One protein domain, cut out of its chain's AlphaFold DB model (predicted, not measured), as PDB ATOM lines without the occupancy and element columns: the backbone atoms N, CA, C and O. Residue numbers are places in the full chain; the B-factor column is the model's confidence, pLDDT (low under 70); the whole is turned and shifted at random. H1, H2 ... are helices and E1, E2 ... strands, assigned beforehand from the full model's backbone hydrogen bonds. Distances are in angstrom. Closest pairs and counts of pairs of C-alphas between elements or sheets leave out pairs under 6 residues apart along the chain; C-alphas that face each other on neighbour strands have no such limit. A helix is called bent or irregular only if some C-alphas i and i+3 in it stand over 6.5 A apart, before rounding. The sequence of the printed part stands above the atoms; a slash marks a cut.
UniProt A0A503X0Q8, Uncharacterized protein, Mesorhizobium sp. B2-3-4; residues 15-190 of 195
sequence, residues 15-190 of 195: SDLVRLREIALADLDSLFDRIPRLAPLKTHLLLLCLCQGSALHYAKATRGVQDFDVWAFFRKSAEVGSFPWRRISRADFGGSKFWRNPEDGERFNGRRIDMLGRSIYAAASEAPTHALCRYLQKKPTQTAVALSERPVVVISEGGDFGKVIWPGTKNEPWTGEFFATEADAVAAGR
ATOM      1  N   SER A  15     -53.043-184.176 -38.266       98.25
ATOM      2  CA  SER A  15     -53.744-183.713 -37.057       98.25
ATOM      3  C   SER A  15     -53.346-182.296 -36.636       98.25
ATOM      4  O   SER A  15     -54.184-181.536 -36.153       98.25
ATOM      5  N   ASP A  16     -52.089-181.904 -36.862       98.50
ATOM      6  CA  ASP A  16     -51.627-180.541 -36.598       98.50
ATOM      7  C   ASP A  16     -52.282-179.555 -37.577       98.50
ATOM      8  O   ASP A  16     -52.697-178.468 -37.176       98.50
ATOM      9  N   LEU A  17     -52.443-179.949 -38.849       98.69
ATOM     10  CA  LEU A  17     -53.148-179.143 -39.853       98.69
ATOM     11  C   LEU A  17     -54.636-178.964 -39.510       98.69
ATOM     12  O   LEU A  17     -55.163-177.865 -39.682       98.69
ATOM     13  N   VAL A  18     -55.297-180.007 -38.988       98.69
ATOM     14  CA  VAL A  18     -56.681-179.913 -38.486       98.69
ATOM     15  C   VAL A  18     -56.767-178.887 -37.357       98.69
ATOM     16  O   VAL A  18     -57.598-177.983 -37.416       98.69
ATOM     17  N   ARG A  19     -55.855-178.952 -36.383       98.62
ATOM     18  CA  ARG A  19     -55.826-178.002 -35.264       98.62
ATOM     19  C   ARG A  19     -55.570-176.563 -35.723       98.62
ATOM     20  O   ARG A  19     -56.234-175.642 -35.254       98.62
ATOM     21  N   LEU A  20     -54.641-176.351 -36.662       98.75
ATOM     22  CA  LEU A  20     -54.392-175.026 -37.252       98.75
ATOM     23  C   LEU A  20     -55.642-174.466 -37.933       98.75
ATOM     24  O   LEU A  20     -55.957-173.287 -37.772       98.75
ATOM     25  N   ARG A  21     -56.357-175.312 -38.679       98.69
ATOM     26  CA  ARG A  21     -57.613-174.951 -39.336       98.69
ATOM     27  C   ARG A  21     -58.673-174.545 -38.316       98.69
ATOM     28  O   ARG A  21     -59.296-173.505 -38.493       98.69
ATOM     29  N   GLU A  22     -58.874-175.334 -37.263       98.62
ATOM     30  CA  GLU A  22     -59.865-175.050 -36.215       98.62
ATOM     31  C   GLU A  22     -59.587-173.721 -35.508       98.62
ATOM     32  O   GLU A  22     -60.489-172.895 -35.371       98.62
ATOM     33  N   ILE A  23     -58.327-173.468 -35.142       98.69
ATOM     34  CA  ILE A  23     -57.916-172.199 -34.529       98.69
ATOM     35  C   ILE A  23     -58.170-171.025 -35.486       98.69
ATOM     36  O   ILE A  23     -58.694-169.991 -35.071       98.69
ATOM     37  N   ALA A  24     -57.842-171.181 -36.771       98.50
ATOM     38  CA  ALA A  24     -58.063-170.141 -37.770       98.50
ATOM     39  C   ALA A  24     -59.553-169.858 -38.017       98.50
ATOM     40  O   ALA A  24     -59.936-168.700 -38.164       98.50
ATOM     41  N   LEU A  25     -60.401-170.889 -38.035       98.44
ATOM     42  CA  LEU A  25     -61.851-170.720 -38.152       98.44
ATOM     43  C   LEU A  25     -62.429-169.998 -36.933       98.44
ATOM     44  O   LEU A  25     -63.184-169.048 -37.112       98.44
ATOM     45  N   ALA A  26     -62.013-170.364 -35.717       98.31
ATOM     46  CA  ALA A  26     -62.446-169.683 -34.496       98.31
ATOM     47  C   ALA A  26     -62.020-168.200 -34.468       98.31
ATOM     48  O   ALA A  26     -62.790-167.328 -34.062       98.31
ATOM     49  N   ASP A  27     -60.810-167.889 -34.941       98.00
ATOM     50  CA  ASP A  27     -60.316-166.512 -35.081       98.00
ATOM     51  C   ASP A  27     -61.097-165.702 -36.133       98.00
ATOM     52  O   ASP A  27     -61.342-164.506 -35.940       98.00
ATOM     53  N   LEU A  28     -61.516-166.337 -37.234       97.75
ATOM     54  CA  LEU A  28     -62.386-165.717 -38.234       97.75
ATOM     55  C   LEU A  28     -63.802-165.489 -37.696       97.75
ATOM     56  O   LEU A  28     -64.326-164.391 -37.862       97.75
ATOM     57  N   ASP A  29     -64.396-166.473 -37.023       97.62
ATOM     58  CA  ASP A  29     -65.723-166.336 -36.416       97.62
ATOM     59  C   ASP A  29     -65.729-165.204 -35.377       97.62
ATOM     60  O   ASP A  29     -66.525-164.273 -35.486       97.62
ATOM     61  N   SER A  30     -64.737-165.168 -34.481       97.06
ATOM     62  CA  SER A  30     -64.575-164.069 -33.517       97.06
ATOM     63  C   SER A  30     -64.399-162.700 -34.195       97.06
ATOM     64  O   SER A  30     -64.915-161.681 -33.724       97.06
ATOM     65  N   LEU A  31     -63.675-162.643 -35.321       96.06
ATOM     66  CA  LEU A  31     -63.539-161.418 -36.109       96.06
ATOM     67  C   LEU A  31     -64.887-160.952 -36.666       96.06
ATOM     68  O   LEU A  31     -65.159-159.749 -36.627       96.06
ATOM     69  N   PHE A  32     -65.684-161.869 -37.208       95.81
ATOM     70  CA  PHE A  32     -66.975-161.563 -37.816       95.81
ATOM     71  C   PHE A  32     -68.015-161.149 -36.777       95.81
ATOM     72  O   PHE A  32     -68.741-160.187 -37.023       95.81
ATOM     73  N   ASP A  33     -68.002-161.766 -35.597       96.56
ATOM     74  CA  ASP A  33     -68.867-161.383 -34.480       96.56
ATOM     75  C   ASP A  33     -68.527-159.980 -33.964       96.56
ATOM     76  O   ASP A  33     -69.400-159.129 -33.784       96.56
ATOM     77  N   ARG A  34     -67.232-159.690 -33.780       95.81
ATOM     78  CA  ARG A  34     -66.768-158.377 -33.306       95.81
ATOM     79  C   ARG A  34     -66.949-157.275 -34.347       95.81
ATOM     80  O   ARG A  34     -67.078-156.104 -33.991       95.81
ATOM     81  N   ILE A  35     -66.883-157.616 -35.633       94.38
ATOM     82  CA  ILE A  35     -66.956-156.659 -36.737       94.38
ATOM     83  C   ILE A  35     -68.022-157.124 -37.747       94.38
ATOM     84  O   ILE A  35     -67.664-157.603 -38.828       94.38
ATOM     85  N   PRO A  36     -69.324-156.909 -37.460       93.19
ATOM     86  CA  PRO A  36     -70.428-157.450 -38.262       93.19
ATOM     87  C   PRO A  36     -70.385-157.089 -39.752       93.19
ATOM     88  O   PRO A  36     -70.786-157.885 -40.595       93.19
ATOM     89  N   ARG A  37     -69.818-155.929 -40.118       93.00
ATOM     90  CA  ARG A  37     -69.643-155.532 -41.532       93.00
ATOM     91  C   ARG A  37     -68.747-156.486 -42.337       93.00
ATOM     92  O   ARG A  37     -68.752-156.427 -43.558       93.00
ATOM     93  N   LEU A  38     -67.931-157.305 -41.668       93.94
ATOM     94  CA  LEU A  38     -67.080-158.314 -42.299       93.94
ATOM     95  C   LEU A  38     -67.754-159.688 -42.374       93.94
ATOM     96  O   LEU A  38     -67.287-160.521 -43.142       93.94
ATOM     97  N   ALA A  39     -68.840-159.929 -41.632       94.38
ATOM     98  CA  ALA A  39     -69.518-161.224 -41.581       94.38
ATOM     99  C   ALA A  39     -69.924-161.792 -42.958       94.38
ATOM    100  O   ALA A  39     -69.778-163.002 -43.151       94.38
ATOM    101  N   PRO A  40     -70.329-160.982 -43.963       95.12
ATOM    102  CA  PRO A  40     -70.634-161.521 -45.288       95.12
ATOM    103  C   PRO A  40     -69.438-162.215 -45.969       95.12
ATOM    104  O   PRO A  40     -69.647-163.095 -46.805       95.12
ATOM    105  N   LEU A  41     -68.188-161.916 -45.571       95.19
ATOM    106  CA  LEU A  41     -66.992-162.611 -46.070       95.19
ATOM    107  C   LEU A  41     -66.960-164.095 -45.691       95.19
ATOM    108  O   LEU A  41     -66.281-164.858 -46.371       95.19
ATOM    109  N   LYS A  42     -67.699-164.534 -44.663       95.06
ATOM    110  CA  LYS A  42     -67.762-165.947 -44.259       95.06
ATOM    111  C   LYS A  42     -68.190-166.855 -45.416       95.06
ATOM    112  O   LYS A  42     -67.583-167.893 -45.644       95.06
ATOM    113  N   THR A  43     -69.164-166.410 -46.210       94.69
ATOM    114  CA  THR A  43     -69.650-167.131 -47.405       94.69
ATOM    115  C   THR A  43     -68.705-167.036 -48.606       94.69
ATOM    116  O   THR A  43     -68.903-167.706 -49.614       94.69
ATOM    117  N   HIS A  44     -67.678-166.191 -48.512       95.69
ATOM    118  CA  HIS A  44     -66.689-165.958 -49.558       95.69
ATOM    119  C   HIS A  44     -65.340-166.607 -49.237       95.69
ATOM    120  O   HIS A  44     -64.399-166.424 -50.011       95.69
ATOM    121  N   LEU A  45     -65.203-167.331 -48.122       97.19
ATOM    122  CA  LEU A  45     -63.982-168.070 -47.813       97.19
ATOM    123  C   LEU A  45     -63.747-169.135 -48.895       97.19
ATOM    124  O   LEU A  45     -64.572-170.017 -49.108       97.19
ATOM    125  N   LEU A  46     -62.622-169.016 -49.594       97.44
ATOM    126  CA  LEU A  46     -62.191-169.934 -50.644       97.44
ATOM    127  C   LEU A  46     -61.339-171.056 -50.058       97.44
ATOM    128  O   LEU A  46     -61.605-172.224 -50.313       97.44
ATOM    129  N   LEU A  47     -60.293-170.681 -49.315       97.94
ATOM    130  CA  LEU A  47     -59.315-171.601 -48.742       97.94
ATOM    131  C   LEU A  47     -58.695-171.023 -47.469       97.94
ATOM    132  O   LEU A  47     -58.398-169.835 -47.383       97.94
ATOM    133  N   LEU A  48     -58.407-171.906 -46.529       98.69
ATOM    134  CA  LEU A  48     -57.368-171.801 -45.518       98.69
ATOM    135  C   LEU A  48     -56.129-172.575 -45.979       98.69
ATOM    136  O   LEU A  48     -56.238-173.741 -46.381       98.69
ATOM    137  N   CYS A  49     -54.961-171.942 -45.873       98.75
ATOM    138  CA  CYS A  49     -53.679-172.536 -46.236       98.75
ATOM    139  C   CYS A  49     -52.607-172.303 -45.168       98.75
ATOM    140  O   CYS A  49     -52.544-171.231 -44.568       98.75
ATOM    141  N   LEU A  50     -51.712-173.278 -45.007       98.62
ATOM    142  CA  LEU A  50     -50.418-173.096 -44.357       98.62
ATOM    143  C   LEU A  50     -49.428-172.541 -45.385       98.62
ATOM    144  O   LEU A  50     -49.333-173.053 -46.506       98.62
ATOM    145  N   CYS A  51     -48.677-171.513 -45.004       97.69
ATOM    146  CA  CYS A  51     -47.780-170.789 -45.902       97.69
ATOM    147  C   CYS A  51     -46.377-170.606 -45.300       97.69
ATOM    148  O   CYS A  51     -46.079-171.001 -44.172       97.69
ATOM    149  N   GLN A  52     -45.499-169.964 -46.074       94.31
ATOM    150  CA  GLN A  52     -44.208-169.456 -45.606       94.31
ATOM    151  C   GLN A  52     -43.300-170.543 -44.995       94.31
ATOM    152  O   GLN A  52     -43.110-171.602 -45.595       94.31
ATOM    153  N   GLY A  53     -42.635-170.254 -43.870       92.69
ATOM    154  CA  GLY A  53     -41.626-171.138 -43.282       92.69
ATOM    155  C   GLY A  53     -42.216-172.468 -42.821       92.69
ATOM    156  O   GLY A  53     -41.626-173.519 -43.066       92.69
ATOM    157  N   SER A  54     -43.408-172.425 -42.227       94.88
ATOM    158  CA  SER A  54     -44.124-173.614 -41.764       94.88
ATOM    159  C   SER A  54     -44.557-174.539 -42.907       94.88
ATOM    160  O   SER A  54     -44.338-175.746 -42.823       94.88
ATOM    161  N   ALA A  55     -45.053-173.996 -44.023       96.56
ATOM    162  CA  ALA A  55     -45.368-174.792 -45.212       96.56
ATOM    163  C   ALA A  55     -44.123-175.413 -45.857       96.56
ATOM    164  O   ALA A  55     -44.156-176.565 -46.292       96.56
ATOM    165  N   LEU A  56     -43.004-174.680 -45.890       94.69
ATOM    166  CA  LEU A  56     -41.731-175.224 -46.364       94.69
ATOM    167  C   LEU A  56     -41.250-176.386 -45.483       94.69
ATOM    168  O   LEU A  56     -40.752-177.381 -46.008       94.69
ATOM    169  N   HIS A  57     -41.399-176.270 -44.161       94.88
ATOM    170  CA  HIS A  57     -41.064-177.351 -43.234       94.88
ATOM    171  C   HIS A  57     -42.001-178.550 -43.388       94.88
ATOM    172  O   HIS A  57     -41.518-179.672 -43.434       94.88
ATOM    173  N   TYR A  58     -43.306-178.340 -43.566       96.38
ATOM    174  CA  TYR A  58     -44.240-179.430 -43.867       96.38
ATOM    175  C   TYR A  58     -43.851-180.175 -45.154       96.38
ATOM    176  O   TYR A  58     -43.782-181.400 -45.166       96.38
ATOM    177  N   ALA A  59     -43.548-179.437 -46.225       94.50
ATOM    178  CA  ALA A  59     -43.283-180.023 -47.535       94.50
ATOM    179  C   ALA A  59     -41.897-180.681 -47.657       94.50
ATOM    180  O   ALA A  59     -41.756-181.664 -48.378       94.50
ATOM    181  N   LYS A  60     -40.862-180.119 -47.013       89.56
ATOM    182  CA  LYS A  60     -39.462-180.545 -47.210       89.56
ATOM    183  C   LYS A  60     -38.713-180.912 -45.916       89.56
ATOM    184  O   LYS A  60     -37.568-181.332 -46.004       89.56
ATOM    185  N   ALA A  61     -39.300-180.729 -44.730       84.81
ATOM    186  CA  ALA A  61     -38.703-181.028 -43.414       84.81
ATOM    187  C   ALA A  61     -37.303-180.415 -43.162       84.81
ATOM    188  O   ALA A  61     -36.474-181.001 -42.474       84.81
ATOM    189  N   THR A  62     -37.007-179.242 -43.738       77.56
ATOM    190  CA  THR A  62     -35.620-178.735 -43.827       77.56
ATOM    191  C   THR A  62     -35.215-177.728 -42.758       77.56
ATOM    192  O   THR A  62     -34.117-177.812 -42.219       77.56
ATOM    193  N   ARG A  63     -36.036-176.700 -42.514       81.94
ATOM    194  CA  ARG A  63     -35.601-175.503 -41.770       81.94
ATOM    195  C   ARG A  63     -36.182-175.397 -40.372       81.94
ATOM    196  O   ARG A  63     -35.754-174.513 -39.642       81.94
ATOM    197  N   GLY A  64     -37.144-176.241 -40.016       91.31
ATOM    198  CA  GLY A  64     -37.904-176.100 -38.784       91.31
ATOM    199  C   GLY A  64     -38.850-174.894 -38.791       91.31
ATOM    200  O   GLY A  64     -38.777-173.984 -39.626       91.31
ATOM    201  N   VAL A  65     -39.747-174.891 -37.817       93.12
ATOM    202  CA  VAL A  65     -40.836-173.929 -37.651       93.12
ATOM    203  C   VAL A  65     -40.475-172.935 -36.554       93.12
ATOM    204  O   VAL A  65     -40.150-173.330 -35.434       93.12
ATOM    205  N   GLN A  66     -40.538-171.644 -36.872       93.38
ATOM    206  CA  GLN A  66     -40.422-170.571 -35.879       93.38
ATOM    207  C   GLN A  66     -41.802-170.177 -35.338       93.38
ATOM    208  O   GLN A  66     -41.959-170.004 -34.132       93.38
ATOM    209  N   ASP A  67     -42.772-170.120 -36.241       95.62
ATOM    210  CA  ASP A  67     -44.185-169.800 -36.090       95.62
ATOM    211  C   ASP A  67     -44.965-170.485 -37.231       95.62
ATOM    212  O   ASP A  67     -44.386-170.953 -38.219       95.62
ATOM    213  N   PHE A  68     -46.284-170.590 -37.075       97.94
ATOM    214  CA  PHE A  68     -47.182-171.068 -38.124       97.94
ATOM    215  C   PHE A  68     -47.840-169.888 -38.835       97.94
ATOM    216  O   PHE A  68     -48.496-169.074 -38.194       97.94
ATOM    217  N   ASP A  69     -47.727-169.831 -40.159       97.88
ATOM    218  CA  ASP A  69     -48.373-168.804 -40.980       97.88
ATOM    219  C   ASP A  69     -49.629-169.382 -41.634       97.88
ATOM    220  O   ASP A  69     -49.540-170.108 -42.631       97.88
ATOM    221  N   VAL A  70     -50.804-169.039 -41.107       98.62
ATOM    222  CA  VAL A  70     -52.094-169.465 -41.660       98.62
ATOM    223  C   VAL A  70     -52.743-168.320 -42.430       98.62
ATOM    224  O   VAL A  70     -52.901-167.206 -41.929       98.62
ATOM    225  N   TRP A  71     -53.138-168.602 -43.668       98.62
ATOM    226  CA  TRP A  71     -53.744-167.638 -44.579       98.62
ATOM    227  C   TRP A  71     -55.164-168.030 -44.954       98.62
ATOM    228  O   TRP A  71     -55.386-169.113 -45.492       98.62
ATOM    229  N   ALA A  72     -56.100-167.107 -44.748       98.50
ATOM    230  CA  ALA A  72     -57.461-167.186 -45.257       98.50
ATOM    231  C   ALA A  72     -57.601-166.414 -46.576       98.50
ATOM    232  O   ALA A  72     -57.393-165.199 -46.644       98.50
ATOM    233  N   PHE A  73     -57.978-167.112 -47.638       98.12
ATOM    234  CA  PHE A  73     -58.245-166.535 -48.946       98.12
ATOM    235  C   PHE A  73     -59.740-166.405 -49.161       98.12
ATOM    236  O   PHE A  73     -60.479-167.368 -49.005       98.12
ATOM    237  N   PHE A  74     -60.173-165.218 -49.564       97.62
ATOM    238  CA  PHE A  74     -61.575-164.912 -49.812       97.62
ATOM    239  C   PHE A  74     -61.794-164.567 -51.278       97.62
ATOM    240  O   PHE A  74     -60.937-163.950 -51.915       97.62
ATOM    241  N   ARG A  75     -62.967-164.882 -51.814       96.44
ATOM    242  CA  ARG A  75     -63.403-164.370 -53.107       96.44
ATOM    243  C   ARG A  75     -63.628-162.868 -52.981       96.44
ATOM    244  O   ARG A  75     -64.320-162.401 -52.080       96.44
ATOM    245  N   LYS A  76     -63.024-162.092 -53.877       93.62
ATOM    246  CA  LYS A  76     -63.275-160.656 -53.992       93.62
ATOM    247  C   LYS A  76     -64.658-160.441 -54.611       93.62
ATOM    248  O   LYS A  76     -64.903-160.925 -55.710       93.62
ATOM    249  N   SER A  77     -65.516-159.690 -53.928       87.75
ATOM    250  CA  SER A  77     -66.838-159.285 -54.416       87.75
ATOM    251  C   SER A  77     -67.020-157.783 -54.213       87.75
ATOM    252  O   SER A  77     -66.539-157.227 -53.225       87.75
ATOM    253  N   ALA A  78     -67.682-157.116 -55.160       84.50
ATOM    254  CA  ALA A  78     -68.037-155.705 -55.018       84.50
ATOM    255  C   ALA A  78     -69.107-155.497 -53.931       84.50
ATOM    256  O   ALA A  78     -69.086-154.476 -53.253       84.50
ATOM    257  N   GLU A  79     -69.983-156.484 -53.730       83.25
ATOM    258  CA  GLU A  79     -71.098-156.425 -52.778       83.25
ATOM    259  C   GLU A  79     -70.625-156.610 -51.332       83.25
ATOM    260  O   GLU A  79     -71.042-155.889 -50.431       83.25
ATOM    261  N   VAL A  80     -69.710-157.559 -51.112       83.81
ATOM    262  CA  VAL A  80     -69.197-157.914 -49.776       83.81
ATOM    263  C   VAL A  80     -67.927-157.137 -49.407       83.81
ATOM    264  O   VAL A  80     -67.578-157.004 -48.234       83.81
ATOM    265  N   GLY A  81     -67.218-156.596 -50.396       86.44
ATOM    266  CA  GLY A  81     -65.940-155.928 -50.195       86.44
ATOM    267  C   GLY A  81     -64.767-156.905 -50.074       86.44
ATOM    268  O   GLY A  81     -64.792-158.035 -50.562       86.44
ATOM    269  N   SER A  82     -63.661-156.431 -49.495       92.50
ATOM    270  CA  SER A  82     -62.410-157.194 -49.384       92.50
ATOM    271  C   SER A  82     -61.978-157.369 -47.936       92.50
ATOM    272  O   SER A  82     -62.153-156.471 -47.111       92.50
ATOM    273  N   PHE A  83     -61.331-158.498 -47.654       93.50
ATOM    274  CA  PHE A  83     -60.691-158.747 -46.374       93.50
ATOM    275  C   PHE A  83     -59.660-157.641 -46.075       93.50
ATOM    276  O   PHE A  83     -58.867-157.299 -46.967       93.50
ATOM    277  N   PRO A  84     -59.631-157.075 -44.853       92.56
ATOM    278  CA  PRO A  84     -58.702-156.005 -44.514       92.56
ATOM    279  C   PRO A  84     -57.250-156.484 -44.613       92.56
ATOM    280  O   PRO A  84     -56.767-157.240 -43.779       92.56
ATOM    281  N   TRP A  85     -56.523-156.019 -45.626       88.06
ATOM    282  CA  TRP A  85     -55.214-156.579 -45.975       88.06
ATOM    283  C   TRP A  85     -54.112-156.399 -44.919       88.06
ATOM    284  O   TRP A  85     -53.100-157.091 -44.982       88.06
ATOM    285  N   ARG A  86     -54.283-155.458 -43.979       89.94
ATOM    286  CA  ARG A  86     -53.367-155.223 -42.847       89.94
ATOM    287  C   ARG A  86     -53.726-156.035 -41.605       89.94
ATOM    288  O   ARG A  86     -53.037-155.931 -40.596       89.94
ATOM    289  N   ARG A  87     -54.832-156.780 -41.633       93.31
ATOM    290  CA  ARG A  87     -55.283-157.549 -40.481       93.31
ATOM    291  C   ARG A  87     -54.347-158.730 -40.279       93.31
ATOM    292  O   ARG A  87     -54.249-159.605 -41.134       93.31
ATOM    293  N   ILE A  88     -53.738-158.759 -39.103       94.62
ATOM    294  CA  ILE A  88     -52.965-159.880 -38.581       94.62
ATOM    295  C   ILE A  88     -53.505-160.154 -37.180       94.62
ATOM    296  O   ILE A  88     -53.616-159.229 -36.375       94.62
ATOM    297  N   SER A  89     -53.871-161.400 -36.907       96.19
ATOM    298  CA  SER A  89     -54.145-161.876 -35.549       96.19
ATOM    299  C   SER A  89     -53.104-162.913 -35.172       96.19
ATOM    300  O   SER A  89     -52.468-163.508 -36.041       96.19
ATOM    301  N   ARG A  90     -52.915-163.094 -33.869       97.00
ATOM    302  CA  ARG A  90     -51.967-164.053 -33.311       97.00
ATOM    303  C   ARG A  90     -52.703-164.965 -32.356       97.00
ATOM    304  O   ARG A  90     -53.314-164.465 -31.412       97.00
ATOM    305  N   ALA A  91     -52.604-166.264 -32.587       97.19
ATOM    306  CA  ALA A  91     -53.134-167.289 -31.702       97.19
ATOM    307  C   ALA A  91     -52.012-168.146 -31.124       97.19
ATOM    308  O   ALA A  91     -50.879-168.158 -31.612       97.19
ATOM    309  N   ASP A  92     -52.361-168.848 -30.057       97.25
ATOM    310  CA  ASP A  92     -51.519-169.848 -29.434       97.25
ATOM    311  C   ASP A  92     -51.864-171.229 -29.997       97.25
ATOM    312  O   ASP A  92     -53.021-171.646 -29.930       97.25
ATOM    313  N   PHE A  93     -50.874-171.957 -30.519       97.69
ATOM    314  CA  PHE A  93     -51.072-173.367 -30.856       97.69
ATOM    315  C   PHE A  93     -51.303-174.220 -29.601       97.69
ATOM    316  O   PHE A  93     -51.898-175.285 -29.693       97.69
ATOM    317  N   GLY A  94     -50.877-173.751 -28.425       96.62
ATOM    318  CA  GLY A  94     -50.969-174.450 -27.149       96.62
ATOM    319  C   GLY A  94     -49.926-175.560 -26.985       96.62
ATOM    320  O   GLY A  94     -49.090-175.808 -27.862       96.62
ATOM    321  N   GLY A  95     -49.983-176.243 -25.839       95.56
ATOM    322  CA  GLY A  95     -49.081-177.354 -25.520       95.56
ATOM    323  C   GLY A  95     -49.045-178.392 -26.649       95.56
ATOM    324  O   GLY A  95     -50.087-178.888 -27.087       95.56
ATOM    325  N   SER A  96     -47.843-178.655 -27.167       96.19
ATOM    326  CA  SER A  96     -47.608-179.549 -28.303       96.19
ATOM    327  C   SER A  96     -46.130-179.921 -28.426       96.19
ATOM    328  O   SER A  96     -45.267-179.275 -27.826       96.19
ATOM    329  N   LYS A  97     -45.839-180.903 -29.289       96.62
ATOM    330  CA  LYS A  97     -44.473-181.301 -29.669       96.62
ATOM    331  C   LYS A  97     -43.641-180.145 -30.236       96.62
ATOM    332  O   LYS A  97     -42.427-180.141 -30.094       96.62
ATOM    333  N   PHE A  98     -44.278-179.128 -30.825       95.31
ATOM    334  CA  PHE A  98     -43.555-177.992 -31.395       95.31
ATOM    335  C   PHE A  98     -42.950-177.069 -30.344       95.31
ATOM    336  O   PHE A  98     -42.144-176.221 -30.714       95.31
ATOM    337  N   TRP A  99     -43.329-177.200 -29.067       93.44
ATOM    338  CA  TRP A  99     -42.928-176.312 -27.973       93.44
ATOM    339  C   TRP A  99     -43.212-174.824 -28.249       93.44
ATOM    340  O   TRP A  99     -43.605-174.400 -29.340       93.44
ATOM    341  N   ARG A 100     -43.008-173.991 -27.233       94.38
ATOM    342  CA  ARG A 100     -43.051-172.535 -27.381       94.38
ATOM    343  C   ARG A 100     -41.751-172.015 -27.994       94.38
ATOM    344  O   ARG A 100     -40.681-172.558 -27.727       94.38
ATOM    345  N   ASN A 101     -41.825-170.924 -28.756       91.81
ATOM    346  CA  ASN A 101     -40.646-170.110 -29.050       91.81
ATOM    347  C   ASN A 101     -40.345-169.174 -27.858       91.81
ATOM    348  O   ASN A 101     -41.171-168.307 -27.574       91.81
ATOM    349  N   PRO A 102     -39.194-169.277 -27.170       90.44
ATOM    350  CA  PRO A 102     -38.857-168.379 -26.063       90.44
ATOM    351  C   PRO A 102     -38.850-166.889 -26.442       90.44
ATOM    352  O   PRO A 102     -39.112-166.050 -25.587       90.44
ATOM    353  N   GLU A 103     -38.600-166.553 -27.713       90.31
ATOM    354  CA  GLU A 103     -38.606-165.163 -28.199       90.31
ATOM    355  C   GLU A 103     -40.009-164.537 -28.257       90.31
ATOM    356  O   GLU A 103     -40.129-163.315 -28.278       90.31
ATOM    357  N   ASP A 104     -41.075-165.346 -28.249       88.25
ATOM    358  CA  ASP A 104     -42.457-164.847 -28.246       88.25
ATOM    359  C   ASP A 104     -42.957-164.471 -26.830       88.25
ATOM    360  O   ASP A 104     -44.093-164.011 -26.662       88.25
ATOM    361  N   GLY A 105     -42.110-164.637 -25.807       84.44
ATOM    362  CA  GLY A 105     -42.410-164.332 -24.408       84.44
ATOM    363  C   GLY A 105     -43.452-165.263 -23.779       84.44
ATOM    364  O   GLY A 105     -43.743-166.352 -24.270       84.44
ATOM    365  N   GLU A 106     -44.037-164.829 -22.660       87.94
ATOM    366  CA  GLU A 106     -45.011-165.612 -21.876       87.94
ATOM    367  C   GLU A 106     -46.445-165.568 -22.405       87.94
ATOM    368  O   GLU A 106     -47.339-166.201 -21.853       87.94
ATOM    369  N   ARG A 107     -46.671-164.867 -23.519       89.75
ATOM    370  CA  ARG A 107     -47.998-164.713 -24.120       89.75
ATOM    371  C   ARG A 107     -48.565-166.014 -24.700       89.75
ATOM    372  O   ARG A 107     -49.781-166.132 -24.829       89.75
ATOM    373  N   PHE A 108     -47.703-166.943 -25.096       93.81
ATOM    374  CA  PHE A 108     -48.096-168.206 -25.712       93.81
ATOM    375  C   PHE A 108     -47.591-169.363 -24.855       93.81
ATOM    376  O   PHE A 108     -46.471-169.315 -24.357       93.81
ATOM    377  N   ASN A 109     -48.400-170.404 -24.691       93.81
ATOM    378  CA  ASN A 109     -48.003-171.672 -24.083       93.81
ATOM    379  C   ASN A 109     -47.400-172.624 -25.124       93.81
ATOM    380  O   ASN A 109     -46.586-173.484 -24.793       93.81
ATOM    381  N   GLY A 110     -47.798-172.473 -26.386       95.69
ATOM    382  CA  GLY A 110     -47.298-173.202 -27.540       95.69
ATOM    383  C   GLY A 110     -46.611-172.313 -28.567       95.69
ATOM    384  O   GLY A 110     -46.220-171.174 -28.312       95.69
ATOM    385  N   ARG A 111     -46.435-172.874 -29.762       96.25
ATOM    386  CA  ARG A 111     -45.873-172.166 -30.913       96.25
ATOM    387  C   ARG A 111     -46.869-171.105 -31.397       96.25
ATOM    388  O   ARG A 111     -48.062-171.385 -31.504       96.25
ATOM    389  N   ARG A 112     -46.392-169.896 -31.707       97.44
ATOM    390  CA  ARG A 112     -47.237-168.817 -32.233       97.44
ATOM    391  C   ARG A 112     -47.837-169.195 -33.589       97.44
ATOM    392  O   ARG A 112     -47.152-169.777 -34.432       97.44
ATOM    393  N   ILE A 113     -49.088-168.801 -33.806       98.19
ATOM    394  CA  ILE A 113     -49.761-168.845 -35.106       98.19
ATOM    395  C   ILE A 113     -50.059-167.410 -35.537       98.19
ATOM    396  O   ILE A 113     -50.798-166.704 -34.850       98.19
ATOM    397  N   ASP A 114     -49.519-166.984 -36.673       97.94
ATOM    398  CA  ASP A 114     -49.918-165.752 -37.345       97.94
ATOM    399  C   ASP A 114     -51.053-166.058 -38.332       97.94
ATOM    400  O   ASP A 114     -50.919-166.880 -39.237       97.94
ATOM    401  N   MET A 115     -52.192-165.390 -38.148       98.00
ATOM    402  CA  MET A 115     -53.396-165.565 -38.960       98.00
ATOM    403  C   MET A 115     -53.643-164.320 -39.802       98.00
ATOM    404  O   MET A 115     -53.960-163.233 -39.296       98.00
ATOM    405  N   LEU A 116     -53.508-164.490 -41.110       97.69
ATOM    406  CA  LEU A 116     -53.609-163.434 -42.108       97.69
ATOM    407  C   LEU A 116     -54.724-163.750 -43.100       97.69
ATOM    408  O   LEU A 116     -55.230-164.869 -43.169       97.69
ATOM    409  N   GLY A 117     -55.102-162.763 -43.908       97.00
ATOM    410  CA  GLY A 117     -56.073-163.007 -44.962       97.00
ATOM    411  C   GLY A 117     -55.948-162.086 -46.159       97.00
ATOM    412  O   GLY A 117     -55.377-160.992 -46.096       97.00
ATOM    413  N   ARG A 118     -56.493-162.545 -47.285       97.06
ATOM    414  CA  ARG A 118     -56.510-161.790 -48.535       97.06
ATOM    415  C   ARG A 118     -57.729-162.119 -49.379       97.06
ATOM    416  O   ARG A 118     -58.045-163.282 -49.590       97.06
ATOM    417  N   SER A 119     -58.357-161.094 -49.947       97.19
ATOM    418  CA  SER A 119     -59.320-161.297 -51.031       97.19
ATOM    419  C   SER A 119     -58.612-161.385 -52.380       97.19
ATOM    420  O   SER A 119     -57.806-160.512 -52.719       97.19
ATOM    421  N   ILE A 120     -58.942-162.413 -53.155       96.94
ATOM    422  CA  ILE A 120     -58.430-162.676 -54.501       96.94
ATOM    423  C   ILE A 120     -59.592-162.776 -55.489       96.94
ATOM    424  O   ILE A 120     -60.721-163.094 -55.118       96.94
ATOM    425  N   TYR A 121     -59.332-162.484 -56.760       95.50
ATOM    426  CA  TYR A 121     -60.323-162.737 -57.803       95.50
ATOM    427  C   TYR A 121     -60.445-164.244 -58.029       95.50
ATOM    428  O   TYR A 121     -59.424-164.890 -58.276       95.50
ATOM    429  N   ALA A 122     -61.666-164.771 -57.984       95.38
ATOM    430  CA  ALA A 122     -61.998-166.146 -58.337       95.38
ATOM    431  C   ALA A 122     -63.350-166.149 -59.054       95.38
ATOM    432  O   ALA A 122     -64.307-165.569 -58.528       95.38
ATOM    433  N   ALA A 123     -63.437-166.767 -60.231       91.44
ATOM    434  CA  ALA A 123     -64.722-166.912 -60.911       91.44
ATOM    435  C   ALA A 123     -65.643-167.869 -60.129       91.44
ATOM    436  O   ALA A 123     -65.176-168.688 -59.338       91.44
ATOM    437  N   ALA A 124     -66.961-167.769 -60.332       86.69
ATOM    438  CA  ALA A 124     -67.931-168.571 -59.584       86.69
ATOM    439  C   ALA A 124     -67.720-170.087 -59.759       86.69
ATOM    440  O   ALA A 124     -67.831-170.823 -58.782       86.69
ATOM    441  N   SER A 125     -67.367-170.514 -60.976       90.69
ATOM    442  CA  SER A 125     -67.088-171.902 -61.364       90.69
ATOM    443  C   SER A 125     -65.617-172.317 -61.232       90.69
ATOM    444  O   SER A 125     -65.284-173.468 -61.503       90.69
ATOM    445  N   GLU A 126     -64.719-171.403 -60.855       91.88
ATOM    446  CA  GLU A 126     -63.290-171.702 -60.740       91.88
ATOM    447  C   GLU A 126     -63.008-172.416 -59.416       91.88
ATOM    448  O   GLU A 126     -63.425-171.957 -58.346       91.88
ATOM    449  N   ALA A 127     -62.257-173.518 -59.482       94.31
ATOM    450  CA  ALA A 127     -61.789-174.213 -58.292       94.31
ATOM    451  C   ALA A 127     -60.951-173.257 -57.412       94.31
ATOM    452  O   ALA A 127     -60.054-172.577 -57.928       94.31
ATOM    453  N   PRO A 128     -61.185-173.202 -56.087       96.56
ATOM    454  CA  PRO A 128     -60.450-172.311 -55.187       96.56
ATOM    455  C   PRO A 128     -58.922-172.440 -55.274       96.56
ATOM    456  O   PRO A 128     -58.208-171.437 -55.216       96.56
ATOM    457  N   THR A 129     -58.420-173.664 -55.457       97.00
ATOM    458  CA  THR A 129     -56.992-173.960 -55.620       97.00
ATOM    459  C   THR A 129     -56.429-173.343 -56.899       97.00
ATOM    460  O   THR A 129     -55.401-172.669 -56.837       97.00
ATOM    461  N   HIS A 130     -57.136-173.444 -58.030       95.62
ATOM    462  CA  HIS A 130     -56.728-172.811 -59.292       95.62
ATOM    463  C   HIS A 130     -56.689-171.283 -59.174       95.62
ATOM    464  O   HIS A 130     -55.714-170.654 -59.596       95.62
ATOM    465  N   ALA A 131     -57.697-170.679 -58.534       96.88
ATOM    466  CA  ALA A 131     -57.729-169.234 -58.316       96.88
ATOM    467  C   ALA A 131     -56.524-168.751 -57.494       96.88
ATOM    468  O   ALA A 131     -55.920-167.718 -57.812       96.88
ATOM    469  N   LEU A 132     -56.147-169.507 -56.456       97.56
ATOM    470  CA  LEU A 132     -54.979-169.210 -55.634       97.56
ATOM    471  C   LEU A 132     -53.670-169.407 -56.413       97.56
ATOM    472  O   LEU A 132     -52.834-168.507 -56.404       97.56
ATOM    473  N   CYS A 133     -53.504-170.502 -57.155       96.31
ATOM    474  CA  CYS A 133     -52.311-170.717 -57.983       96.31
ATOM    475  C   CYS A 133     -52.138-169.607 -59.028       96.31
ATOM    476  O   CYS A 133     -51.056-169.029 -59.142       96.31
ATOM    477  N   ARG A 134     -53.218-169.196 -59.704       95.50
ATOM    478  CA  ARG A 134     -53.212-168.053 -60.630       95.50
ATOM    479  C   ARG A 134     -52.825-166.744 -59.936       95.50
ATOM    480  O   ARG A 134     -52.103-165.927 -60.509       95.50
ATOM    481  N   TYR A 135     -53.303-166.514 -58.713       96.56
ATOM    482  CA  TYR A 135     -52.924-165.346 -57.911       96.56
ATOM    483  C   TYR A 135     -51.425-165.346 -57.562       96.56
ATOM    484  O   TYR A 135     -50.768-164.314 -57.708       96.56
ATOM    485  N   LEU A 136     -50.874-166.497 -57.166       96.38
ATOM    486  CA  LEU A 136     -49.451-166.663 -56.848       96.38
ATOM    487  C   LEU A 136     -48.558-166.557 -58.088       96.38
ATOM    488  O   LEU A 136     -47.470-165.996 -58.000       96.38
ATOM    489  N   GLN A 137     -49.025-167.032 -59.241       94.44
ATOM    490  CA  GLN A 137     -48.304-166.937 -60.508       94.44
ATOM    491  C   GLN A 137     -48.225-165.491 -61.011       94.44
ATOM    492  O   GLN A 137     -47.151-165.023 -61.377       94.44
ATOM    493  N   LYS A 138     -49.350-164.759 -61.000       93.81
ATOM    494  CA  LYS A 138     -49.404-163.365 -61.478       93.81
ATOM    495  C   LYS A 138     -48.699-162.374 -60.552       93.81
ATOM    496  O   LYS A 138     -48.399-161.264 -60.977       93.81
ATOM    497  N   LYS A 139     -48.490-162.743 -59.283       93.62
ATOM    498  CA  LYS A 139     -47.835-161.924 -58.249       93.62
ATOM    499  C   LYS A 139     -48.327-160.462 -58.195       93.62
ATOM    500  O   LYS A 139     -47.511-159.551 -58.082       93.62
ATOM    501  N   PRO A 140     -49.648-160.186 -58.225       93.56
ATOM    502  CA  PRO A 140     -50.155-158.819 -58.389       93.56
ATOM    503  C   PRO A 140     -49.956-157.931 -57.148       93.56
ATOM    504  O   PRO A 140     -50.300-156.752 -57.165       93.56
ATOM    505  N   THR A 141     -49.472-158.487 -56.034       94.25
ATOM    506  CA  THR A 141     -49.219-157.760 -54.787       94.25
ATOM    507  C   THR A 141     -47.936-158.260 -54.129       94.25
ATOM    508  O   THR A 141     -47.525-159.397 -54.353       94.25
ATOM    509  N   GLN A 142     -47.348-157.466 -53.228       93.38
ATOM    510  CA  GLN A 142     -46.198-157.901 -52.417       93.38
ATOM    511  C   GLN A 142     -46.496-159.170 -51.602       93.38
ATOM    512  O   GLN A 142     -45.639-160.036 -51.474       93.38
ATOM    513  N   THR A 143     -47.729-159.324 -51.109       93.88
ATOM    514  CA  THR A 143     -48.190-160.566 -50.472       93.88
ATOM    515  C   THR A 143     -48.087-161.760 -51.422       93.88
ATOM    516  O   THR A 143     -47.563-162.796 -51.033       93.88
ATOM    517  N   ALA A 144     -48.550-161.621 -52.668       95.25
ATOM    518  CA  ALA A 144     -48.466-162.690 -53.657       95.25
ATOM    519  C   ALA A 144     -47.011-163.026 -54.003       95.25
ATOM    520  O   ALA A 144     -46.668-164.200 -54.078       95.25
ATOM    521  N   VAL A 145     -46.147-162.010 -54.142       94.75
ATOM    522  CA  VAL A 145     -44.699-162.205 -54.316       94.75
ATOM    523  C   VAL A 145     -44.149-163.039 -53.160       94.75
ATOM    524  O   VAL A 145     -43.619-164.120 -53.401       94.75
ATOM    525  N   ALA A 146     -44.356-162.599 -51.917       94.56
ATOM    526  CA  ALA A 146     -43.826-163.267 -50.735       94.56
ATOM    527  C   ALA A 146     -44.362-164.696 -50.558       94.56
ATOM    528  O   ALA A 146     -43.611-165.592 -50.177       94.56
ATOM    529  N   LEU A 147     -45.650-164.935 -50.824       96.12
ATOM    530  CA  LEU A 147     -46.239-166.276 -50.747       96.12
ATOM    531  C   LEU A 147     -45.747-167.180 -51.879       96.12
ATOM    532  O   LEU A 147     -45.498-168.355 -51.641       96.12
ATOM    533  N   SER A 148     -45.536-166.638 -53.082       95.62
ATOM    534  CA  SER A 148     -45.086-167.420 -54.239       95.62
ATOM    535  C   SER A 148     -43.675-167.994 -54.084       95.62
ATOM    536  O   SER A 148     -43.316-168.930 -54.793       95.62
ATOM    537  N   GLU A 149     -42.862-167.458 -53.173       94.56
ATOM    538  CA  GLU A 149     -41.493-167.920 -52.938       94.56
ATOM    539  C   GLU A 149     -41.416-169.305 -52.283       94.56
ATOM    540  O   GLU A 149     -40.383-169.969 -52.385       94.56
ATOM    541  N   ARG A 150     -42.472-169.741 -51.591       94.12
ATOM    542  CA  ARG A 150     -42.469-170.940 -50.743       94.12
ATOM    543  C   ARG A 150     -43.701-171.808 -50.996       94.12
ATOM    544  O   ARG A 150     -44.643-171.333 -51.627       94.12
ATOM    545  N   PRO A 151     -43.700-173.064 -50.515       96.06
ATOM    546  CA  PRO A 151     -44.862-173.919 -50.639       96.06
ATOM    547  C   PRO A 151     -46.131-173.313 -50.034       96.06
ATOM    548  O   PRO A 151     -46.068-172.582 -49.042       96.06
ATOM    549  N   VAL A 152     -47.276-173.667 -50.614       98.06
ATOM    550  CA  VAL A 152     -48.605-173.391 -50.056       98.06
ATOM    551  C   VAL A 152     -49.343-174.712 -49.907       98.06
ATOM    552  O   VAL A 152     -49.509-175.444 -50.885       98.06
ATOM    553  N   VAL A 153     -49.763-175.012 -48.681       98.38
ATOM    554  CA  VAL A 153     -50.429-176.266 -48.312       98.38
ATOM    555  C   VAL A 153     -51.874-175.964 -47.954       98.38
ATOM    556  O   VAL A 153     -52.128-175.100 -47.116       98.38
ATOM    557  N   VAL A 154     -52.824-176.670 -48.555       98.62
ATOM    558  CA  VAL A 154     -54.243-176.511 -48.219       98.62
ATOM    559  C   VAL A 154     -54.517-177.152 -46.862       98.62
ATOM    560  O   VAL A 154     -54.178-178.310 -46.636       98.62
ATOM    561  N   ILE A 155     -55.161-176.410 -45.964       98.62
ATOM    562  CA  ILE A 155     -55.630-176.926 -44.667       98.62
ATOM    563  C   ILE A 155     -57.151-176.831 -44.529       98.62
ATOM    564  O   ILE A 155     -57.686-177.113 -43.467       98.62
ATOM    565  N   SER A 156     -57.860-176.430 -45.584       96.62
ATOM    566  CA  SER A 156     -59.330-176.464 -45.617       96.62
ATOM    567  C   SER A 156     -59.833-177.897 -45.669       96.62
ATOM    568  O   SER A 156     -59.137-178.765 -46.190       96.62
ATOM    569  N   GLU A 157     -61.048-178.143 -45.178       92.31
ATOM    570  CA  GLU A 157     -61.691-179.440 -45.394       92.31
ATOM    571  C   GLU A 157     -61.874-179.723 -46.894       92.31
ATOM    572  O   GLU A 157     -61.981-178.799 -47.703       92.31
ATOM    573  N   GLY A 158     -61.950-181.003 -47.256       93.19
ATOM    574  CA  GLY A 158     -62.216-181.447 -48.622       93.19
ATOM    575  C   GLY A 158     -61.056-182.214 -49.251       93.19
ATOM    576  O   GLY A 158     -60.059-182.531 -48.604       93.19
ATOM    577  N   GLY A 159     -61.202-182.530 -50.541       92.88
ATOM    578  CA  GLY A 159     -60.312-183.452 -51.256       92.88
ATOM    579  C   GLY A 159     -58.860-182.990 -51.413       92.88
ATOM    580  O   GLY A 159     -58.011-183.808 -51.760       92.88
ATOM    581  N   ASP A 160     -58.562-181.714 -51.150       96.12
ATOM    582  CA  ASP A 160     -57.214-181.140 -51.239       96.12
ATOM    583  C   ASP A 160     -56.534-180.931 -49.880       96.12
ATOM    584  O   ASP A 160     -55.410-180.430 -49.836       96.12
ATOM    585  N   PHE A 161     -57.165-181.335 -48.773       98.12
ATOM    586  CA  PHE A 161     -56.574-181.207 -47.442       98.12
ATOM    587  C   PHE A 161     -55.174-181.843 -47.370       98.12
ATOM    588  O   PHE A 161     -54.958-182.981 -47.785       98.12
ATOM    589  N   GLY A 162     -54.207-181.089 -46.846       97.56
ATOM    590  CA  GLY A 162     -52.811-181.500 -46.700       97.56
ATOM    591  C   GLY A 162     -51.987-181.479 -47.991       97.56
ATOM    592  O   GLY A 162     -50.782-181.742 -47.928       97.56
ATOM    593  N   LYS A 163     -52.578-181.158 -49.153       97.56
ATOM    594  CA  LYS A 163     -51.848-181.095 -50.426       97.56
ATOM    595  C   LYS A 163     -51.070-179.793 -50.570       97.56
ATOM    596  O   LYS A 163     -51.563-178.709 -50.254       97.56
ATOM    597  N   VAL A 164     -49.867-179.906 -51.126       96.94
ATOM    598  CA  VAL A 164     -49.083-178.767 -51.614       96.94
ATOM    599  C   VAL A 164     -49.630-178.376 -52.988       96.94
ATOM    600  O   VAL A 164     -49.446-179.112 -53.950       96.94
ATOM    601  N   ILE A 165     -50.300-177.228 -53.089       95.50
ATOM    602  CA  ILE A 165     -50.876-176.731 -54.360       95.50
ATOM    603  C   ILE A 165     -49.934-175.785 -55.109       95.50
ATOM    604  O   ILE A 165     -50.126-175.488 -56.286       95.50
ATOM    605  N   TRP A 166     -48.907-175.295 -54.417       95.38
ATOM    606  CA  TRP A 166     -47.865-174.451 -54.978       95.38
ATOM    607  C   TRP A 166     -46.516-174.894 -54.409       95.38
ATOM    608  O   TRP A 166     -46.407-174.954 -53.184       95.38
ATOM    609  N   PRO A 167     -45.493-175.184 -55.234       91.44
ATOM    610  CA  PRO A 167     -44.197-175.678 -54.751       91.44
ATOM    611  C   PRO A 167     -43.261-174.568 -54.234       91.44
ATOM    612  O   PRO A 167     -42.321-174.843 -53.490       91.44
ATOM    613  N   GLY A 168     -43.529-173.305 -54.583       89.12
ATOM    614  CA  GLY A 168     -42.643-172.169 -54.317       89.12
ATOM    615  C   GLY A 168     -41.593-171.968 -55.415       89.12
ATOM    616  O   GLY A 168     -41.031-172.928 -55.923       89.12
ATOM    617  N   THR A 169     -41.302-170.716 -55.783       82.31
ATOM    618  CA  THR A 169     -40.409-170.399 -56.920       82.31
ATOM    619  C   THR A 169     -38.987-170.017 -56.520       82.31
ATOM    620  O   THR A 169     -38.187-169.677 -57.385       82.31
ATOM    621  N   LYS A 170     -38.657-169.971 -55.222       67.75
ATOM    622  CA  LYS A 170     -37.371-169.411 -54.767       67.75
ATOM    623  C   LYS A 170     -36.163-170.294 -55.096       67.75
ATOM    624  O   LYS A 170     -35.058-169.772 -55.125       67.75
ATOM    625  N   ASN A 171     -36.370-171.589 -55.361       52.84
ATOM    626  CA  ASN A 171     -35.289-172.544 -55.649       52.84
ATOM    627  C   ASN A 171     -35.552-173.470 -56.855       52.84
ATOM    628  O   ASN A 171     -34.638-174.174 -57.263       52.84
ATOM    629  N   GLU A 172     -36.759-173.475 -57.424       52.25
ATOM    630  CA  GLU A 172     -37.133-174.275 -58.598       52.25
ATOM    631  C   GLU A 172     -38.039-173.400 -59.491       52.25
ATOM    632  O   GLU A 172     -39.093-172.950 -59.023       52.25
ATOM    633  N   PRO A 173     -37.638-173.066 -60.735       48.38
ATOM    634  CA  PRO A 173     -38.526-172.383 -61.664       48.38
ATOM    635  C   PRO A 173     -39.736-173.276 -61.954       48.38
ATOM    636  O   PRO A 173     -39.597-174.449 -62.282       48.38
ATOM    637  N   TRP A 174     -40.931-172.714 -61.794       49.75
ATOM    638  CA  TRP A 174     -42.189-173.421 -62.019       49.75
ATOM    639  C   TRP A 174     -42.337-173.784 -63.506       49.75
ATOM    640  O   TRP A 174     -42.318-172.890 -64.352       49.75
ATOM    641  N   THR A 175     -42.484-175.076 -63.818       53.03
ATOM    642  CA  THR A 175     -42.504-175.617 -65.194       53.03
ATOM    643  C   THR A 175     -43.896-175.750 -65.817       53.03
ATOM    644  O   THR A 175     -44.002-176.214 -66.944       53.03
ATOM    645  N   GLY A 176     -44.964-175.308 -65.144       50.19
ATOM    646  CA  GLY A 176     -46.283-175.170 -65.780       50.19
ATOM    647  C   GLY A 176     -47.340-176.212 -65.427       50.19
ATOM    648  O   GLY A 176     -48.523-175.955 -65.632       50.19
ATOM    649  N   GLU A 177     -46.974-177.355 -64.857       49.62
ATOM    650  CA  GLU A 177     -47.896-178.493 -64.791       49.62
ATOM    651  C   GLU A 177     -48.295-178.825 -63.360       49.62
ATOM    652  O   GLU A 177     -47.651-179.616 -62.684       49.62
ATOM    653  N   PHE A 178     -49.386-178.229 -62.887       48.03
ATOM    654  CA  PHE A 178     -50.187-178.887 -61.846       48.03
ATOM    655  C   PHE A 178     -51.686-178.847 -62.122       48.03
ATOM    656  O   PHE A 178     -52.418-179.655 -61.565       48.03
ATOM    657  N   PHE A 179     -52.147-177.974 -63.020       46.41
ATOM    658  CA  PHE A 179     -53.565-177.832 -63.326       46.41
ATOM    659  C   PHE A 179     -53.742-177.401 -64.783       46.41
ATOM    660  O   PHE A 179     -54.123-176.267 -65.053       46.41
ATOM    661  N   ALA A 180     -53.432-178.285 -65.735       36.41
ATOM    662  CA  ALA A 180     -54.009-178.138 -67.065       36.41
ATOM    663  C   ALA A 180     -55.500-178.449 -66.917       36.41
ATOM    664  O   ALA A 180     -55.883-179.605 -66.737       36.41
ATOM    665  N   THR A 181     -56.348-177.424 -66.900       44.78
ATOM    666  CA  THR A 181     -57.777-177.675 -67.082       44.78
ATOM    667  C   THR A 181     -58.016-178.043 -68.546       44.78
ATOM    668  O   THR A 181     -57.308-177.556 -69.429       44.78
ATOM    669  N   GLU A 182     -59.031-178.860 -68.845       36.06
ATOM    670  CA  GLU A 182     -59.454-179.093 -70.239       36.06
ATOM    671  C   GLU A 182     -59.730-177.768 -70.982       36.06
ATOM    672  O   GLU A 182     -59.529-177.679 -72.191       36.06
ATOM    673  N   ALA A 183     -60.100-176.697 -70.265       45.81
ATOM    674  CA  ALA A 183     -60.280-175.364 -70.838       45.81
ATOM    675  C   ALA A 183     -58.966-174.717 -71.329       45.81
ATOM    676  O   ALA A 183     -58.980-174.015 -72.342       45.81
ATOM    677  N   ASP A 184     -57.833-174.983 -70.672       40.41
ATOM    678  CA  ASP A 184     -56.518-174.463 -71.074       40.41
ATOM    679  C   ASP A 184     -55.962-175.215 -72.298       40.41
ATOM    680  O   ASP A 184     -55.355-174.607 -73.184       40.41
ATOM    681  N   ALA A 185     -56.252-176.516 -72.415       42.53
ATOM    682  CA  ALA A 185     -55.901-177.323 -73.586       42.53
ATOM    683  C   ALA A 185     -56.674-176.890 -74.849       42.53
ATOM    684  O   ALA A 185     -56.112-176.838 -75.945       42.53
ATOM    685  N   VAL A 186     -57.947-176.499 -74.704       48.41
ATOM    686  CA  VAL A 186     -58.774-176.003 -75.822       48.41
ATOM    687  C   VAL A 186     -58.321-174.619 -76.307       48.41
ATOM    688  O   VAL A 186     -58.438-174.320 -77.497       48.41
ATOM    689  N   ALA A 187     -57.775-173.776 -75.424       44.97
ATOM    690  CA  ALA A 187     -57.215-172.480 -75.807       44.97
ATOM    691  C   ALA A 187     -55.878-172.623 -76.559       44.97
ATOM    692  O   ALA A 187     -55.658-171.924 -77.549       44.97
ATOM    693  N   ALA A 188     -55.021-173.562 -76.145       47.66
ATOM    694  CA  ALA A 188     -53.746-173.842 -76.808       47.66
ATOM    695  C   ALA A 188     -53.917-174.560 -78.163       47.66
ATOM    696  O   ALA A 188     -53.203-174.254 -79.116       47.66
ATOM    697  N   GLY A 189     -54.908-175.451 -78.289       38.47
ATOM    698  CA  GLY A 189     -55.188-176.195 -79.526       38.47
ATOM    699  C   GLY A 189     -55.848-175.384 -80.650       38.47
ATOM    700  O   GLY A 189     -55.916-175.852 -81.781       38.47
ATOM    701  N   ARG A 190     -56.329-174.159 -80.384       44.00
ATOM    702  CA  ARG A 190     -56.948-173.295 -81.414       44.00
ATOM    703  C   ARG A 190     -55.975-172.344 -82.115       44.00
ATOM    704  O   ARG A 190     -56.397-171.650 -83.038       44.00
TER     705      ARG A 190
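What this domain is: This is residues 15 to 190 of the 195 residues of an uncharacterized protein of Mesorhizobium sp. B2-3-4 (UniProt A0A503X0Q8). A strongly twisted sheet of six strands makes the middle of a compact body, with the long helix H1 packed on one face and the shorter H5 and H6 on the other side. H3 and H4 are at the margins, and a tail ending in H7 sticks out with residues 182 to 190. The printed part has 176 residues, with seven named helices and six named strands in the order H1 H2 E1 H3 E2 E3 H4 E4 H5 H6 E5 E6 H7, class mixed. The mixed sheet runs E3 E4 E2 E1 E5 E6, with E4 and E2 parallel and the other neighbours antiparallel. The whole is compact, with a radius of gyration of the C-alphas of 16.7 A and spans of 61 by 41 by 29 A.

Where its parts are: Find C-alpha 15 at (-53.744, -183.713, -37.057); from there H1 runs 28.7 A to residue 34. Next come H2, residues 36 to 44, E1, 45 to 51, 16.5 A, H3, 52 to 60, and E2, 68 to 75, 23.1 A. Read on to E3, 88 to 92, H4, 102 to 107, and E4, 112 to 120, 25.7 A, which begins at (-47.237, -168.817, -32.233). H5, 128 to 138, 15.5 A, H6, 142 to 148, E5, 152 to 154, E6, 164 to 166, and H7, 182 to 188, follow; C-alpha 188 is at (-53.746, -173.842, -76.808). H2 and H4 are irregular: C-alphas 37 and 40 are 7.1 A apart, and 103 and 106 are 9.0 A apart.

How they stand to each other: Within hydrogen-bond range are N 91 and O 113 of E3 and E4, 2.9 A, N 114 and O 68 of E4 and E2, 2.8 A, N 71 and O 49 of E2 and E1, 2.8 A, N 50 and O 153 of E1 and E5, 2.8 A, and N 165 and O 152 of the hairpin E5 and E6, 2.9 A. Three layers, helices on both faces of the sheet, have H1 and H2 on one face and H5 and H6 on the other. The closest C-alphas of H1 and E4 are those of Ala 24 and Met 115, 6.6 A. H1 and H2 touch only at the corner, closest at Phe 32 and Ala 39, C-alphas 4.6 A apart. H5 and H6 touch at a steep tilt of 67 degrees, closest at Leu 136 and Ser 148, C-alphas 5.1 A apart. E4, H5 H6 and E5 form a split strand-helix-strand unit, two strands of one sheet that are not neighbours, joined through helices, with E2 and E1 between them in the sheet, and its crossover is right-handed. H3 stands at the sheet's level, height 0.6 A; H4 is not on the sheet. Every O i to N i+4 pair is within range in H1, H3, H5, H6 and H7; H2 has 0 of 5 but 5 of 6 O i to N i+3 pairs, H4 0 of 2 and 1 of 3.

The domain as a whole: The C-alphas of Glu 106 and Arg 190, the two farthest apart, are 61.2 A apart. The printed part has no cut; the links E2 to E3 and E6 to H7 are long. Residues 182 to 190 stand free, and the body without them spans 45 by 42 by 29 A. Mean pLDDT of the printed part is 89.0, and residues 170 to 190 are under 70.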